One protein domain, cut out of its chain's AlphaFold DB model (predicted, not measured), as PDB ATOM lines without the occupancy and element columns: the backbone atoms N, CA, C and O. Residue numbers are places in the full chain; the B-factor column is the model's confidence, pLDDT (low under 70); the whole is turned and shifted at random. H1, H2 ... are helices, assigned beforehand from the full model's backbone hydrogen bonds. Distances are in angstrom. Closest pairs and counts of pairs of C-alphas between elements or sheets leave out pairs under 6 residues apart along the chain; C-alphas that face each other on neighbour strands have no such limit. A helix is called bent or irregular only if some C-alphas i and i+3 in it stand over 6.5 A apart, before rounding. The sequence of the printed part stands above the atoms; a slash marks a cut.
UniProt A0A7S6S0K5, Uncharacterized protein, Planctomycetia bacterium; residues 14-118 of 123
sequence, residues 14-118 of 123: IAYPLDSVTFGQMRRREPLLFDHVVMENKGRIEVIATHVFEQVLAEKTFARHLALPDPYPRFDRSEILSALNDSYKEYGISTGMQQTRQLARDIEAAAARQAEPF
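AT A GLANCE: This is residues 14 to 118 of the 123 residues of an uncharacterized protein of Planctomycetia bacterium (UniProt A0A7S6S0K5). The longest helix, H5, makes a V with H3, closing toward their last residues; H4 packs on both nearer the open end. H1 packs on H3, and residues 30 to 45 loop away beyond H2. The printed part has 105 residues and five named helices, H1 to H5, all helix; it is only just compact, close to loose (radius of gyration of the C-alphas 15.1 A), spanning 47 by 29 by 23 A.

IN THESE COORDINATES: Find H5, residues 97 to 118, from C-alpha 97 at (92.069, 180.715, 156.232), 32.1 A long; it is only just irregular, C-alphas 114 and 117 being 6.9 A apart. H3, residues 46 to 65, starts at (97.068, 165.256, 164.873), 29.0 A long. H4 is residues 77 to 90, H1 17 to 20, H2 23 to 29.

HOW THE PARTS SIT: Start at the hub, H3: it touches H5 at a steep tilt of 47 degrees, the same way, closest C-alphas Phe 62 and Ala 111, 5.2 A. H3 and H4 form a hairpin, closest C-alphas Phe 53 and Ile 80, 6.0 A. H5 touches H4 with residues 97 to 104 alone, closest C-alphas Thr 100 and Asn 85, 5.6 A. H1 only just touches H3, with 3 pairs of C-alphas within 8 A, closest Leu 18 and His 51, 6.6 A. H2 and H5 are apart. Every O i to N i+4 pair is within hydrogen-bond range in H2, H3 and H4, and 16 of 18 in H5; H1 is too short for one.

THE WHOLE: The printed part has no cut; its farthest C-alphas, Val 37 and Pro 117, are 48.4 A apart. The links H2 to H3 and H3 to H4 are long, and pLDDT is under 70 at residues 36 to 44.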
ATOM      1  N   ILE A  14     112.534 179.224 164.994       96.81
ATOM      2  CA  ILE A  14     111.248 179.619 164.411       96.81
ATOM      3  C   ILE A  14     110.187 179.457 165.495       96.81
ATOM      4  O   ILE A  14     110.081 178.389 166.084       96.81
ATOM      5  N   ALA A  15     109.411 180.514 165.736       96.69
ATOM      6  CA  ALA A  15     108.221 180.433 166.572       96.69
ATOM      7  C   ALA A  15     107.088 179.824 165.742       96.69
ATOM      8  O   ALA A  15     106.565 180.473 164.831       96.69
ATOM      9  N   TYR A  16     106.747 178.571 166.025       97.50
ATOM     10  CA  TYR A  16     105.653 177.890 165.354       97.50
ATOM     11  C   TYR A  16     104.332 178.211 166.056       97.50
ATOM     12  O   TYR A  16     104.285 178.250 167.285       97.50
ATOM     13  N   PRO A  17     103.228 178.432 165.321       96.69
ATOM     14  CA  PRO A  17     101.914 178.624 165.930       96.69
ATOM     15  C   PRO A  17     101.535 177.500 166.901       96.69
ATOM     16  O   PRO A  17     100.931 177.771 167.942       96.69
ATOM     17  N   LEU A  18     101.942 176.264 166.610       94.50
ATOM     18  CA  LEU A  18     101.715 175.131 167.498       94.50
ATOM     19  C   LEU A  18     102.425 175.234 168.860       94.50
ATOM     20  O   LEU A  18     101.933 174.653 169.825       94.50
ATOM     21  N   ASP A  19     103.495 176.028 168.991       93.75
ATOM     22  CA  ASP A  19     104.184 176.262 170.274       93.75
ATOM     23  C   ASP A  19     103.251 176.905 171.321       93.75
ATOM     24  O   ASP A  19     103.494 176.822 172.525       93.75
ATOM     25  N   SER A  20     102.165 177.543 170.871       93.25
ATOM     26  CA  SER A  20     101.146 178.148 171.736       93.25
ATOM     27  C   SER A  20     100.086 177.162 172.243       93.25
ATOM     28  O   SER A  20      99.288 177.516 173.116       93.25
ATOM     29  N   VAL A  21     100.055 175.929 171.723       92.69
ATOM     30  CA  VAL A  21      99.065 174.931 172.133       92.69
ATOM     31  C   VAL A  21      99.371 174.438 173.539       92.69
ATOM     32  O   VAL A  21     100.412 173.858 173.833       92.69
ATOM     33  N   THR A  22      98.403 174.621 174.428       91.12
ATOM     34  CA  THR A  22      98.508 174.188 175.819       91.12
ATOM     35  C   THR A  22      98.241 172.693 175.977       91.12
ATOM     36  O   THR A  22      97.476 172.077 175.230       91.12
ATOM     37  N   PHE A  23      98.770 172.118 177.058       88.81
ATOM     38  CA  PHE A  23      98.461 170.748 177.478       88.81
ATOM     39  C   PHE A  23      96.952 170.495 177.625       88.81
ATOM     40  O   PHE A  23      96.450 169.439 177.253       88.81
ATOM     41  N   GLY A  24      96.197 171.484 178.117       89.19
ATOM     42  CA  GLY A  24      94.741 171.387 178.241       89.19
ATOM     43  C   GLY A  24      94.004 171.392 176.895       89.19
ATOM     44  O   GLY A  24      92.948 170.773 176.777       89.19
ATOM     45  N   GLN A  25      94.530 172.071 175.871       89.94
ATOM     46  CA  GLN A  25      94.002 171.977 174.504       89.94
ATOM     47  C   GLN A  25      94.299 170.601 173.903       89.94
ATOM     48  O   GLN A  25      93.363 169.948 173.447       89.94
ATOM     49  N   MET A  26      95.546 170.123 174.004       88.62
ATOM     50  CA  MET A  26      95.922 168.779 173.545       88.62
ATOM     51  C   MET A  26      95.074 167.694 174.213       88.62
ATOM     52  O   MET A  26      94.478 166.881 173.522       88.62
ATOM     53  N   ARG A  27      94.924 167.722 175.543       87.00
ATOM     54  CA  ARG A  27      94.127 166.727 176.280       87.00
ATOM     55  C   ARG A  27      92.655 166.709 175.889       87.00
ATOM     56  O   ARG A  27      92.041 165.649 175.884       87.00
ATOM     57  N   ARG A  28      92.070 167.872 175.589       86.69
ATOM     58  CA  ARG A  28      90.670 167.949 175.146       86.69
ATOM     59  C   ARG A  28      90.487 167.418 173.729       86.69
ATOM     60  O   ARG A  28      89.471 166.784 173.467       86.69
ATOM     61  N   ARG A  29      91.434 167.697 172.829       84.06
ATOM     62  CA  ARG A  29      91.339 167.310 171.414       84.06
ATOM     63  C   ARG A  29      91.725 165.853 171.182       84.06
ATOM     64  O   ARG A  29      91.056 165.164 170.420       84.06
ATOM     65  N   GLU A  30      92.767 165.404 171.867       83.12
ATOM     66  CA  GLU A  30      93.373 164.085 171.722       83.12
ATOM     67  C   GLU A  30      93.452 163.371 173.085       83.12
ATOM     68  O   GLU A  30      94.544 163.106 173.590       83.12
ATOM     69  N   PRO A  31      92.311 163.047 173.725       82.06
ATOM     70  CA  PRO A  31      92.303 162.437 175.058       82.06
ATOM     71  C   PRO A  31      93.072 161.108 175.103       82.06
ATOM     72  O   PRO A  31      93.726 160.811 176.099       82.06
ATOM     73  N   LEU A  32      93.091 160.368 173.988       78.19
ATOM     74  CA  LEU A  32      93.788 159.086 173.856       78.19
ATOM     75  C   LEU A  32      95.311 159.189 174.031       78.19
ATOM     76  O   LEU A  32      95.931 158.202 174.415       78.19
ATOM     77  N   LEU A  33      95.918 160.361 173.799       76.00
ATOM     78  CA  LEU A  33      97.336 160.594 174.114       76.00
ATOM     79  C   LEU A  33      97.631 160.514 175.612       76.00
ATOM     80  O   LEU A  33      98.771 160.286 176.014       76.00
ATOM     81  N   PHE A  34      96.615 160.769 176.432       79.00
ATOM     82  CA  PHE A  34      96.727 160.921 177.877       79.00
ATOM     83  C   PHE A  34      96.102 159.749 178.635       79.00
ATOM     84  O   PHE A  34      96.307 159.632 179.841       79.00
ATOM     85  N   ASP A  35      95.393 158.865 177.933       76.38
ATOM     86  CA  ASP A  35      94.857 157.634 178.488       76.38
ATOM     87  C   ASP A  35      95.869 156.497 178.280       76.38
ATOM     88  O   ASP A  35      96.151 156.068 177.162       76.38
ATOM     89  N   HIS A  36      96.404 155.963 179.383       59.56
ATOM     90  CA  HIS A  36      97.447 154.920 179.420       59.56
ATOM     91  C   HIS A  36      97.089 153.589 178.720       59.56
ATOM     92  O   HIS A  36      97.901 152.667 178.703       59.56
ATOM     93  N   VAL A  37      95.887 153.466 178.151       55.91
ATOM     94  CA  VAL A  37      95.327 152.226 177.594       55.91
ATOM     95  C   VAL A  37      95.517 152.122 176.070       55.91
ATOM     96  O   VAL A  37      95.311 151.059 175.500       55.91
ATOM     97  N   VAL A  38      95.949 153.189 175.382       52.09
ATOM     98  CA  VAL A  38      95.856 153.277 173.906       52.09
ATOM     99  C   VAL A  38      97.220 153.477 173.222       52.09
ATOM    100  O   VAL A  38      97.317 154.027 172.131       52.09
ATOM    101  N   MET A  39      98.305 152.959 173.811       50.66
ATOM    102  CA  MET A  39      99.628 152.920 173.151       50.66
ATOM    103  C   MET A  39      99.684 151.973 171.931       50.66
ATOM    104  O   MET A  39     100.659 151.993 171.183       50.66
ATOM    105  N   GLU A  40      98.649 151.161 171.690       54.97
ATOM    106  CA  GLU A  40      98.577 150.266 170.522       54.97
ATOM    107  C   GLU A  40      97.980 150.921 169.271       54.97
ATOM    108  O   GLU A  40      98.147 150.407 168.159       54.97
ATOM    109  N   ASN A  41      97.330 152.079 169.403       49.66
ATOM    110  CA  ASN A  41      96.718 152.740 168.261       49.66
ATOM    111  C   ASN A  41      97.740 153.673 167.606       49.66
ATOM    112  O   ASN A  41      97.890 154.832 167.977       49.66
ATOM    113  N   LYS A  42      98.429 153.161 166.581       50.56
ATOM    114  CA  LYS A  42      99.332 153.906 165.675       50.56
ATOM    115  C   LYS A  42      98.602 154.963 164.818       50.56
ATOM    116  O   LYS A  42      99.039 155.273 163.708       50.56
ATOM    117  N   GLY A  43      97.462 155.472 165.285       53.81
ATOM    118  CA  GLY A  43      96.760 156.589 164.676       53.81
ATOM    119  C   GLY A  43      97.647 157.824 164.743       53.81
ATOM    120  O   GLY A  43      98.310 158.072 165.747       53.81
ATOM    121  N   ARG A  44      97.722 158.568 163.639       60.41
ATOM    122  CA  ARG A  44      98.474 159.821 163.584       60.41
ATOM    123  C   ARG A  44      97.964 160.757 164.676       60.41
ATOM    124  O   ARG A  44      96.806 161.147 164.654       60.41
ATOM    125  N   ILE A  45      98.862 161.111 165.580       71.25
ATOM    126  CA  ILE A  45      98.694 162.182 166.553       71.25
ATOM    127  C   ILE A  45      98.569 163.487 165.750       71.25
ATOM    128  O   ILE A  45      99.521 163.873 165.061       71.25
ATOM    129  N   GLU A  46      97.393 164.119 165.753       79.75
ATOM    130  CA  GLU A  46      97.068 165.256 164.873       79.75
ATOM    131  C   GLU A  46      97.973 166.460 165.171       79.75
ATOM    132  O   GLU A  46      98.430 167.138 164.247       79.75
ATOM    133  N   VAL A  47      98.338 166.671 166.439       82.06
ATOM    134  CA  VAL A  47      99.307 167.694 166.860       82.06
ATOM    135  C   VAL A  47     100.688 167.456 166.235       82.06
ATOM    136  O   VAL A  47     101.298 168.389 165.715       82.06
ATOM    137  N   ILE A  48     101.160 166.205 166.165       84.31
ATOM    138  CA  ILE A  48     102.444 165.877 165.519       84.31
ATOM    139  C   ILE A  48     102.353 166.122 164.012       84.31
ATOM    140  O   ILE A  48     103.266 166.702 163.428       84.31
ATOM    141  N   ALA A  49     101.252 165.711 163.375       88.00
ATOM    142  CA  ALA A  49     101.047 165.948 161.948       88.00
ATOM    143  C   ALA A  49     101.006 167.450 161.614       88.00
ATOM    144  O   ALA A  49     101.611 167.874 160.630       88.00
ATOM    145  N   THR A  50     100.358 168.252 162.463       93.12
ATOM    146  CA  THR A  50     100.314 169.716 162.334       93.12
ATOM    147  C   THR A  50     101.719 170.301 162.382       93.12
ATOM    148  O   THR A  50     102.096 171.056 161.486       93.12
ATOM    149  N   HIS A  51     102.529 169.882 163.358       94.75
ATOM    150  CA  HIS A  51     103.903 170.361 163.475       94.75
ATOM    151  C   HIS A  51     104.756 170.005 162.254       94.75
ATOM    152  O   HIS A  51     105.517 170.828 161.749       94.75
ATOM    153  N   VAL A  52     104.601 168.787 161.729       94.56
ATOM    154  CA  VAL A  52     105.302 168.357 160.511       94.56
ATOM    155  C   VAL A  52     104.957 169.271 159.334       94.56
ATOM    156  O   VAL A  52     105.850 169.655 158.583       94.56
ATOM    157  N   PHE A  53     103.696 169.679 159.175       96.75
ATOM    158  CA  PHE A  53     103.310 170.606 158.109       96.75
ATOM    159  C   PHE A  53     103.937 171.999 158.264       96.75
ATOM    160  O   PHE A  53     104.368 172.584 157.267       96.75
ATOM    161  N   GLU A  54     104.049 172.511 159.490       97.94
ATOM    162  CA  GLU A  54     104.758 173.765 159.766       97.94
ATOM    163  C   GLU A  54     106.249 173.668 159.400       97.94
ATOM    164  O   GLU A  54     106.794 174.558 158.739       97.94
ATOM    165  N   GLN A  55     106.899 172.563 159.779       97.62
ATOM    166  CA  GLN A  55     108.302 172.299 159.456       97.62
ATOM    167  C   GLN A  55     108.526 172.184 157.946       97.62
ATOM    168  O   GLN A  55     109.446 172.808 157.418       97.62
ATOM    169  N   VAL A  56     107.656 171.457 157.236       97.38
ATOM    170  CA  VAL A  56     107.714 171.331 155.772       97.38
ATOM    171  C   VAL A  56     107.612 172.707 155.116       97.38
ATOM    172  O   VAL A  56     108.388 173.011 154.210       97.38
ATOM    173  N   LEU A  57     106.709 173.576 155.579       97.88
ATOM    174  CA  LEU A  57     106.575 174.931 155.040       97.88
ATOM    175  C   LEU A  57     107.866 175.753 155.210       97.88
ATOM    176  O   LEU A  57     108.308 176.441 154.279       97.88
ATOM    177  N   ALA A  58     108.484 175.653 156.388       98.25
ATOM    178  CA  ALA A  58     109.732 176.328 156.708       98.25
ATOM    179  C   ALA A  58     110.898 175.806 155.850       98.25
ATOM    180  O   ALA A  58     111.604 176.595 155.218       98.25
ATOM    181  N   GLU A  59     111.066 174.485 155.755       97.88
ATOM    182  CA  GLU A  59     112.140 173.856 154.978       97.88
ATOM    183  C   GLU A  59     112.027 174.142 153.482       97.88
ATOM    184  O   GLU A  59     113.017 174.519 152.849       97.88
ATOM    185  N   LYS A  60     110.817 174.043 152.913       97.62
ATOM    186  CA  LYS A  60     110.573 174.393 151.507       97.62
ATOM    187  C   LYS A  60     110.956 175.844 151.228       97.62
ATOM    188  O   LYS A  60     111.567 176.139 150.201       97.62
ATOM    189  N   THR A  61     110.632 176.759 152.143       97.75
ATOM    190  CA  THR A  61     110.971 178.178 151.982       97.75
ATOM    191  C   THR A  61     112.467 178.431 152.091       97.75
ATOM    192  O   THR A  61     113.013 179.156 151.260       97.75
ATOM    193  N   PHE A  62     113.132 177.807 153.063       97.31
ATOM    194  CA  PHE A  62     114.581 177.884 153.224       97.31
ATOM    195  C   PHE A  62     115.307 177.378 151.970       97.31
ATOM    196  O   PHE A  62     116.129 178.095 151.401       97.31
ATOM    197  N   ALA A  63     114.940 176.190 151.473       95.56
ATOM    198  CA  ALA A  63     115.509 175.613 150.257       95.56
ATOM    199  C   ALA A  63     115.274 176.505 149.031       95.56
ATOM    200  O   ALA A  63     116.219 176.808 148.300       95.56
ATOM    201  N   ARG A  64     114.043 177.007 148.848       95.50
ATOM    202  CA  ARG A  64     113.701 177.928 147.754       95.50
ATOM    203  C   ARG A  64     114.548 179.198 147.787       95.50
ATOM    204  O   ARG A  64     115.006 179.641 146.740       95.50
ATOM    205  N   HIS A  65     114.762 179.783 148.965       95.44
ATOM    206  CA  HIS A  65     115.553 181.008 149.111       95.44
ATOM    207  C   HIS A  65     117.037 180.793 148.765       95.44
ATOM    208  O   HIS A  65     117.696 181.703 148.271       95.44
ATOM    209  N   LEU A  66     117.544 179.573 148.953       94.19
ATOM    210  CA  LEU A  66     118.897 179.169 148.564       94.19
ATOM    211  C   LEU A  66     118.995 178.607 147.137       94.19
ATOM    212  O   LEU A  66     120.060 178.125 146.756       94.19
ATOM    213  N   ALA A  67     117.909 178.646 146.355       93.75
ATOM    214  CA  ALA A  67     117.811 178.011 145.038       93.75
ATOM    215  C   ALA A  67     118.174 176.509 145.044       93.75
ATOM    216  O   ALA A  67     118.681 175.971 144.059       93.75
ATOM    217  N   LEU A  68     117.914 175.827 146.161       91.62
ATOM    218  CA  LEU A  68     118.079 174.383 146.301       91.62
ATOM    219  C   LEU A  68     116.818 173.646 145.819       91.62
ATOM    220  O   LEU A  68     115.729 174.229 145.812       91.62
ATOM    221  N   PRO A  69     116.935 172.358 145.444       94.06
ATOM    222  CA  PRO A  69     115.775 171.524 145.154       94.06
ATOM    223  C   PRO A  69     114.781 171.503 146.319       94.06
ATOM    224  O   PRO A  69     115.181 171.511 147.483       94.06
ATOM    225  N   ASP A  70     113.491 171.433 145.991       95.00
ATOM    226  CA  ASP A  70     112.424 171.276 146.978       95.00
ATOM    227  C   ASP A  70     112.628 169.963 147.764       95.00
ATOM    228  O   ASP A  70     112.602 168.890 147.150       95.00
ATOM    229  N   PRO A  71     112.839 170.011 149.095       94.19
ATOM    230  CA  PRO A  71     113.057 168.813 149.908       94.19
ATOM    231  C   PRO A  71     111.793 167.950 150.043       94.19
ATOM    232  O   PRO A  71     111.878 166.761 150.351       94.19
ATOM    233  N   TYR A  72     110.619 168.526 149.775       95.94
ATOM    234  CA  TYR A  72     109.312 167.912 149.982       95.94
ATOM    235  C   TYR A  72     108.407 168.096 148.757       95.94
ATOM    236  O   TYR A  72     107.322 168.671 148.870       95.94
ATOM    237  N   PRO A  73     108.788 167.583 147.572       93.50
ATOM    238  CA  PRO A  73     108.087 167.870 146.318       93.50
ATOM    239  C   PRO A  73     106.669 167.284 146.258       93.50
ATOM    240  O   PRO A  73     105.868 167.698 145.430       93.50
ATOM    241  N   ARG A  74     106.347 166.319 147.132       94.00
ATOM    242  CA  ARG A  74     105.017 165.691 147.216       94.00
ATOM    243  C   ARG A  74     103.999 166.492 148.025       94.00
ATOM    244  O   ARG A  74     102.834 166.129 148.009       94.00
ATOM    245  N   PHE A  75     104.435 167.510 148.764       93.19
ATOM    246  CA  PHE A  75     103.551 168.321 149.591       93.19
ATOM    247  C   PHE A  75     103.335 169.674 148.926       93.19
ATOM    248  O   PHE A  75     104.256 170.499 148.887       93.19
ATOM    249  N   ASP A  76     102.135 169.906 148.402       95.50
ATOM    250  CA  ASP A  76     101.797 171.203 147.832       95.50
ATOM    251  C   ASP A  76     101.520 172.240 148.930       95.50
ATOM    252  O   ASP A  76     100.980 171.941 149.997       95.50
ATOM    253  N   ARG A  77     101.874 173.501 148.667       96.44
ATOM    254  CA  ARG A  77     101.678 174.582 149.637       96.44
ATOM    255  C   ARG A  77     100.197 174.806 149.946       96.44
ATOM    256  O   ARG A  77      99.872 175.125 151.086       96.44
ATOM    257  N   SER A  78      99.302 174.687 148.967       97.12
ATOM    258  CA  SER A  78      97.868 174.890 149.197       97.12
ATOM    259  C   SER A  78      97.264 173.770 150.047       97.12
ATOM    260  O   SER A  78      96.482 174.065 150.951       97.12
ATOM    261  N   GLU A  79      97.707 172.527 149.846       96.12
ATOM    262  CA  GLU A  79      97.321 171.372 150.665       96.12
ATOM    263  C   GLU A  79      97.809 171.522 152.108       96.12
ATOM    264  O   GLU A  79      97.020 171.368 153.042       96.12
ATOM    265  N   ILE A  80      99.076 171.919 152.294       97.31
ATOM    266  CA  ILE A  80      99.641 172.238 153.614       97.31
ATOM    267  C   ILE A  80      98.793 173.311 154.306       97.31
ATOM    268  O   ILE A  80      98.414 173.149 155.460       97.31
ATOM    269  N   LEU A  81      98.459 174.403 153.610       97.94
ATOM    270  CA  LEU A  81      97.655 175.480 154.193       97.94
ATOM    271  C   LEU A  81      96.231 175.047 154.543       97.94
ATOM    272  O   LEU A  81      95.687 175.544 155.528       97.94
ATOM    273  N   SER A  82      95.626 174.154 153.757       97.44
ATOM    274  CA  SER A  82      94.319 173.584 154.085       97.44
ATOM    275  C   SER A  82      94.400 172.754 155.364       97.44
ATOM    276  O   SER A  82      93.656 173.018 156.303       97.44
ATOM    277  N   ALA A  83      95.369 171.837 155.447       95.69
ATOM    278  CA  ALA A  83      95.568 170.990 156.620       95.69
ATOM    279  C   ALA A  83      95.903 171.800 157.886       95.69
ATOM    280  O   ALA A  83      95.354 171.541 158.960       95.69
ATOM    281  N   LEU A  84      96.760 172.822 157.760       97.12
ATOM    282  CA  LEU A  84      97.067 173.743 158.855       97.12
ATOM    283  C   LEU A  84      95.837 174.550 159.266       97.12
ATOM    284  O   LEU A  84      95.627 174.756 160.452       97.12
ATOM    285  N   ASN A  85      95.009 175.003 158.324       97.75
ATOM    286  CA  ASN A  85      93.806 175.759 158.657       97.75
ATOM    287  C   ASN A  85      92.832 174.932 159.496       97.75
ATOM    288  O   ASN A  85      92.286 175.447 160.470       97.75
ATOM    289  N   ASP A  86      92.622 173.678 159.112       95.62
ATOM    290  CA  ASP A  86      91.709 172.789 159.822       95.62
ATOM    291  C   ASP A  86      92.243 172.509 161.231       95.62
ATOM    292  O   ASP A  86      91.563 172.798 162.217       95.62
ATOM    293  N   SER A  87      93.521 172.135 161.339       94.38
ATOM    294  CA  SER A  87      94.171 171.865 162.629       94.38
ATOM    295  C   SER A  87      94.231 173.108 163.530       94.38
ATOM    296  O   SER A  87      93.902 173.057 164.713       94.38
ATOM    297  N   TYR A  88      94.595 174.272 162.986       96.19
ATOM    298  CA  TYR A  88      94.665 175.518 163.753       96.19
ATOM    299  C   TYR A  88      93.305 175.957 164.281       96.19
ATOM    300  O   TYR A  88      93.243 176.521 165.373       96.19
ATOM    301  N   LYS A  89      92.217 175.717 163.543       95.31
ATOM    302  CA  LYS A  89      90.866 176.004 164.039       95.31
ATOM    303  C   LYS A  89      90.498 175.097 165.203       95.31
ATOM    304  O   LYS A  89      89.952 175.575 166.193       95.31
ATOM    305  N   GLU A  90      90.831 173.816 165.111       92.88
ATOM    306  CA  GLU A  90      90.555 172.842 166.169       92.88
ATOM    307  C   GLU A  90      91.335 173.130 167.453       92.88
ATOM    308  O   GLU A  90      90.793 173.010 168.553       92.88
ATOM    309  N   TYR A  91      92.581 173.588 167.322       92.19
ATOM    310  CA  TYR A  91      93.399 174.018 168.454       92.19
ATOM    311  C   TYR A  91      93.098 175.448 168.929       92.19
ATOM    312  O   TYR A  91      93.614 175.868 169.966       92.19
ATOM    313  N   GLY A  92      92.242 176.198 168.228       93.56
ATOM    314  CA  GLY A  92      91.917 177.590 168.555       93.56
ATOM    315  C   GLY A  92      93.054 178.585 168.279       93.56
ATOM    316  O   GLY A  92      93.046 179.685 168.822       93.56
ATOM    317  N   ILE A  93      94.024 178.206 167.446       96.12
ATOM    318  CA  ILE A  93      95.146 179.043 166.989       96.12
ATOM    319  C   ILE A  93      94.667 180.050 165.931       96.12
ATOM    320  O   ILE A  93      95.133 181.189 165.878       96.12
ATOM    321  N   SER A  94      93.737 179.629 165.070       96.62
ATOM    322  CA  SER A  94      93.224 180.420 163.951       96.62
ATOM    323  C   SER A  94      91.701 180.402 163.904       96.62
ATOM    324  O   SER A  94      91.066 179.398 164.209       96.62
ATOM    325  N   THR A  95      91.108 181.508 163.464       96.62
ATOM    326  CA  THR A  95      89.666 181.630 163.198       96.62
ATOM    327  C   THR A  95      89.301 181.285 161.752       96.62
ATOM    328  O   THR A  95      88.132 181.051 161.443       96.62
ATOM    329  N   GLY A  96      90.286 181.206 160.851       97.06
ATOM    330  CA  GLY A  96      90.053 180.851 159.456       97.06
ATOM    331  C   GLY A  96      91.237 181.096 158.526       97.06
ATOM    332  O   GLY A  96      92.313 181.545 158.920       97.06
ATOM    333  N   MET A  97      91.009 180.832 157.239       98.31
ATOM    334  CA  MET A  97      92.069 180.715 156.232       98.31
ATOM    335  C   MET A  97      92.925 181.979 156.077       98.31
ATOM    336  O   MET A  97      94.121 181.888 155.804       98.31
ATOM    337  N   GLN A  98      92.350 183.170 156.253       98.12
ATOM    338  CA  GLN A  98      93.117 184.415 156.172       98.12
ATOM    339  C   GLN A  98      94.168 184.511 157.285       98.12
ATOM    340  O   GLN A  98      95.327 184.810 156.997       98.12
ATOM    341  N   GLN A  99      93.787 184.208 158.527       98.06
ATOM    342  CA  GLN A  99      94.707 184.193 159.662       98.06
ATOM    343  C   GLN A  99      95.732 183.064 159.516       98.06
ATOM    344  O   GLN A  99      96.923 183.299 159.697       98.06
ATOM    345  N   THR A 100      95.308 181.877 159.071       98.38
ATOM    346  CA  THR A 100      96.218 180.756 158.780       98.38
ATOM    347  C   THR A 100      97.285 181.141 157.755       98.38
ATOM    348  O   THR A 100      98.465 180.857 157.949       98.38
ATOM    349  N   ARG A 101      96.907 181.842 156.679       98.44
ATOM    350  CA  ARG A 101      97.865 182.343 155.681       98.44
ATOM    351  C   ARG A 101      98.844 183.351 156.268       98.44
ATOM    352  O   ARG A 101      99.989 183.370 155.827       98.44
ATOM    353  N   GLN A 102      98.409 184.189 157.207       98.44
ATOM    354  CA  GLN A 102      99.301 185.133 157.871       98.44
ATOM    355  C   GLN A 102     100.320 184.399 158.751       98.44
ATOM    356  O   GLN A 102     101.514 184.595 158.564       98.44
ATOM    357  N   LEU A 103      99.865 183.468 159.591       98.38
ATOM    358  CA  LEU A 103     100.739 182.630 160.423       98.38
ATOM    359  C   LEU A 103     101.753 181.840 159.579       98.38
ATOM    360  O   LEU A 103     102.939 181.778 159.893       98.38
ATOM    361  N   ALA A 104     101.299 181.277 158.458       98.38
ATOM    362  CA  ALA A 104     102.161 180.597 157.501       98.38
ATOM    363  C   ALA A 104     103.221 181.536 156.903       98.38
ATOM    364  O   ALA A 104     104.388 181.165 156.822       98.38
ATOM    365  N   ARG A 105     102.848 182.768 156.528       98.38
ATOM    366  CA  ARG A 105     103.808 183.773 156.040       98.38
ATOM    367  C   ARG A 105     104.855 184.123 157.091       98.38
ATOM    368  O   ARG A 105     106.000 184.361 156.721       98.38
ATOM    369  N   ASP A 106     104.491 184.134 158.369       98.38
ATOM    370  CA  ASP A 106     105.427 184.434 159.451       98.38
ATOM    371  C   ASP A 106     106.478 183.315 159.607       98.38
ATOM    372  O   ASP A 106     107.672 183.612 159.725       98.38
ATOM    373  N   ILE A 107     106.065 182.042 159.485       98.56
ATOM    374  CA  ILE A 107     106.972 180.878 159.406       98.56
ATOM    375  C   ILE A 107     107.910 181.006 158.197       98.56
ATOM    376  O   ILE A 107     109.132 180.907 158.331       98.56
ATOM    377  N   GLU A 108     107.348 181.251 157.012       98.50
ATOM    378  CA  GLU A 108     108.107 181.388 155.766       98.50
ATOM    379  C   GLU A 108     109.119 182.541 155.851       98.50
ATOM    380  O   GLU A 108     110.277 182.386 155.464       98.50
ATOM    381  N   ALA A 109     108.719 183.688 156.405       98.31
ATOM    382  CA  ALA A 109     109.593 184.840 156.592       98.31
ATOM    383  C   ALA A 109     110.728 184.547 157.585       98.31
ATOM    384  O   ALA A 109     111.861 184.966 157.357       98.31
ATOM    385  N   ALA A 110     110.459 183.812 158.668       98.19
ATOM    386  CA  ALA A 110     111.496 183.383 159.603       98.19
ATOM    387  C   ALA A 110     112.505 182.431 158.943       98.19
ATOM    388  O   ALA A 110     113.712 182.612 159.105       98.19
ATOM    389  N   ALA A 111     112.025 181.468 158.153       97.88
ATOM    390  CA  ALA A 111     112.882 180.566 157.390       97.88
ATOM    391  C   ALA A 111     113.723 181.316 156.343       97.88
ATOM    392  O   ALA A 111     114.924 181.074 156.231       97.88
ATOM    393  N   ALA A 112     113.127 182.271 155.623       97.31
ATOM    394  CA  ALA A 112     113.838 183.113 154.662       97.31
ATOM    395  C   ALA A 112     114.948 183.938 155.336       97.31
ATOM    396  O   ALA A 112     116.084 183.901 154.873       97.31
ATOM    397  N   ARG A 113     114.673 184.578 156.483       97.25
ATOM    398  CA  ARG A 113     115.693 185.312 157.260       97.25
ATOM    399  C   ARG A 113     116.868 184.433 157.683       97.25
ATOM    400  O   ARG A 113     118.007 184.884 157.691       97.25
ATOM    401  N   GLN A 114     116.621 183.167 158.026       96.69
ATOM    402  CA  GLN A 114     117.711 182.233 158.329       96.69
ATOM    403  C   GLN A 114     118.541 181.866 157.091       96.69
ATOM    404  O   GLN A 114     119.707 181.503 157.237       96.69
ATOM    405  N   ALA A 115     117.962 181.935 155.891       95.19
ATOM    406  CA  ALA A 115     118.647 181.646 154.634       95.19
ATOM    407  C   ALA A 115     119.491 182.832 154.126       95.19
ATOM    408  O   ALA A 115     120.515 182.604 153.479       95.19
ATOM    409  N   GLU A 116     119.119 184.077 154.453       93.75
ATOM    410  CA  GLU A 116     119.812 185.305 154.017       93.75
ATOM    411  C   GLU A 116     121.351 185.242 154.155       93.75
ATOM    412  O   GLU A 116     122.032 185.508 153.163       93.75
ATOM    413  N   PRO A 117     121.957 184.799 155.282       91.62
ATOM    414  CA  PRO A 117     123.420 184.777 155.440       91.62
ATOM    415  C   PRO A 117     124.171 183.823 154.493       91.62
ATOM    416  O   PRO A 117     125.405 183.886 154.398       91.62
ATOM    417  N   PHE A 118     123.442 182.914 153.841       88.69
ATOM    418  CA  PHE A 118     123.964 181.897 152.930       88.69
ATOM    419  C   PHE A 118     123.680 182.219 151.459       88.69
ATOM    420  O   PHE A 118     124.316 181.640 150.573       88.69
TER     421      PHE A 118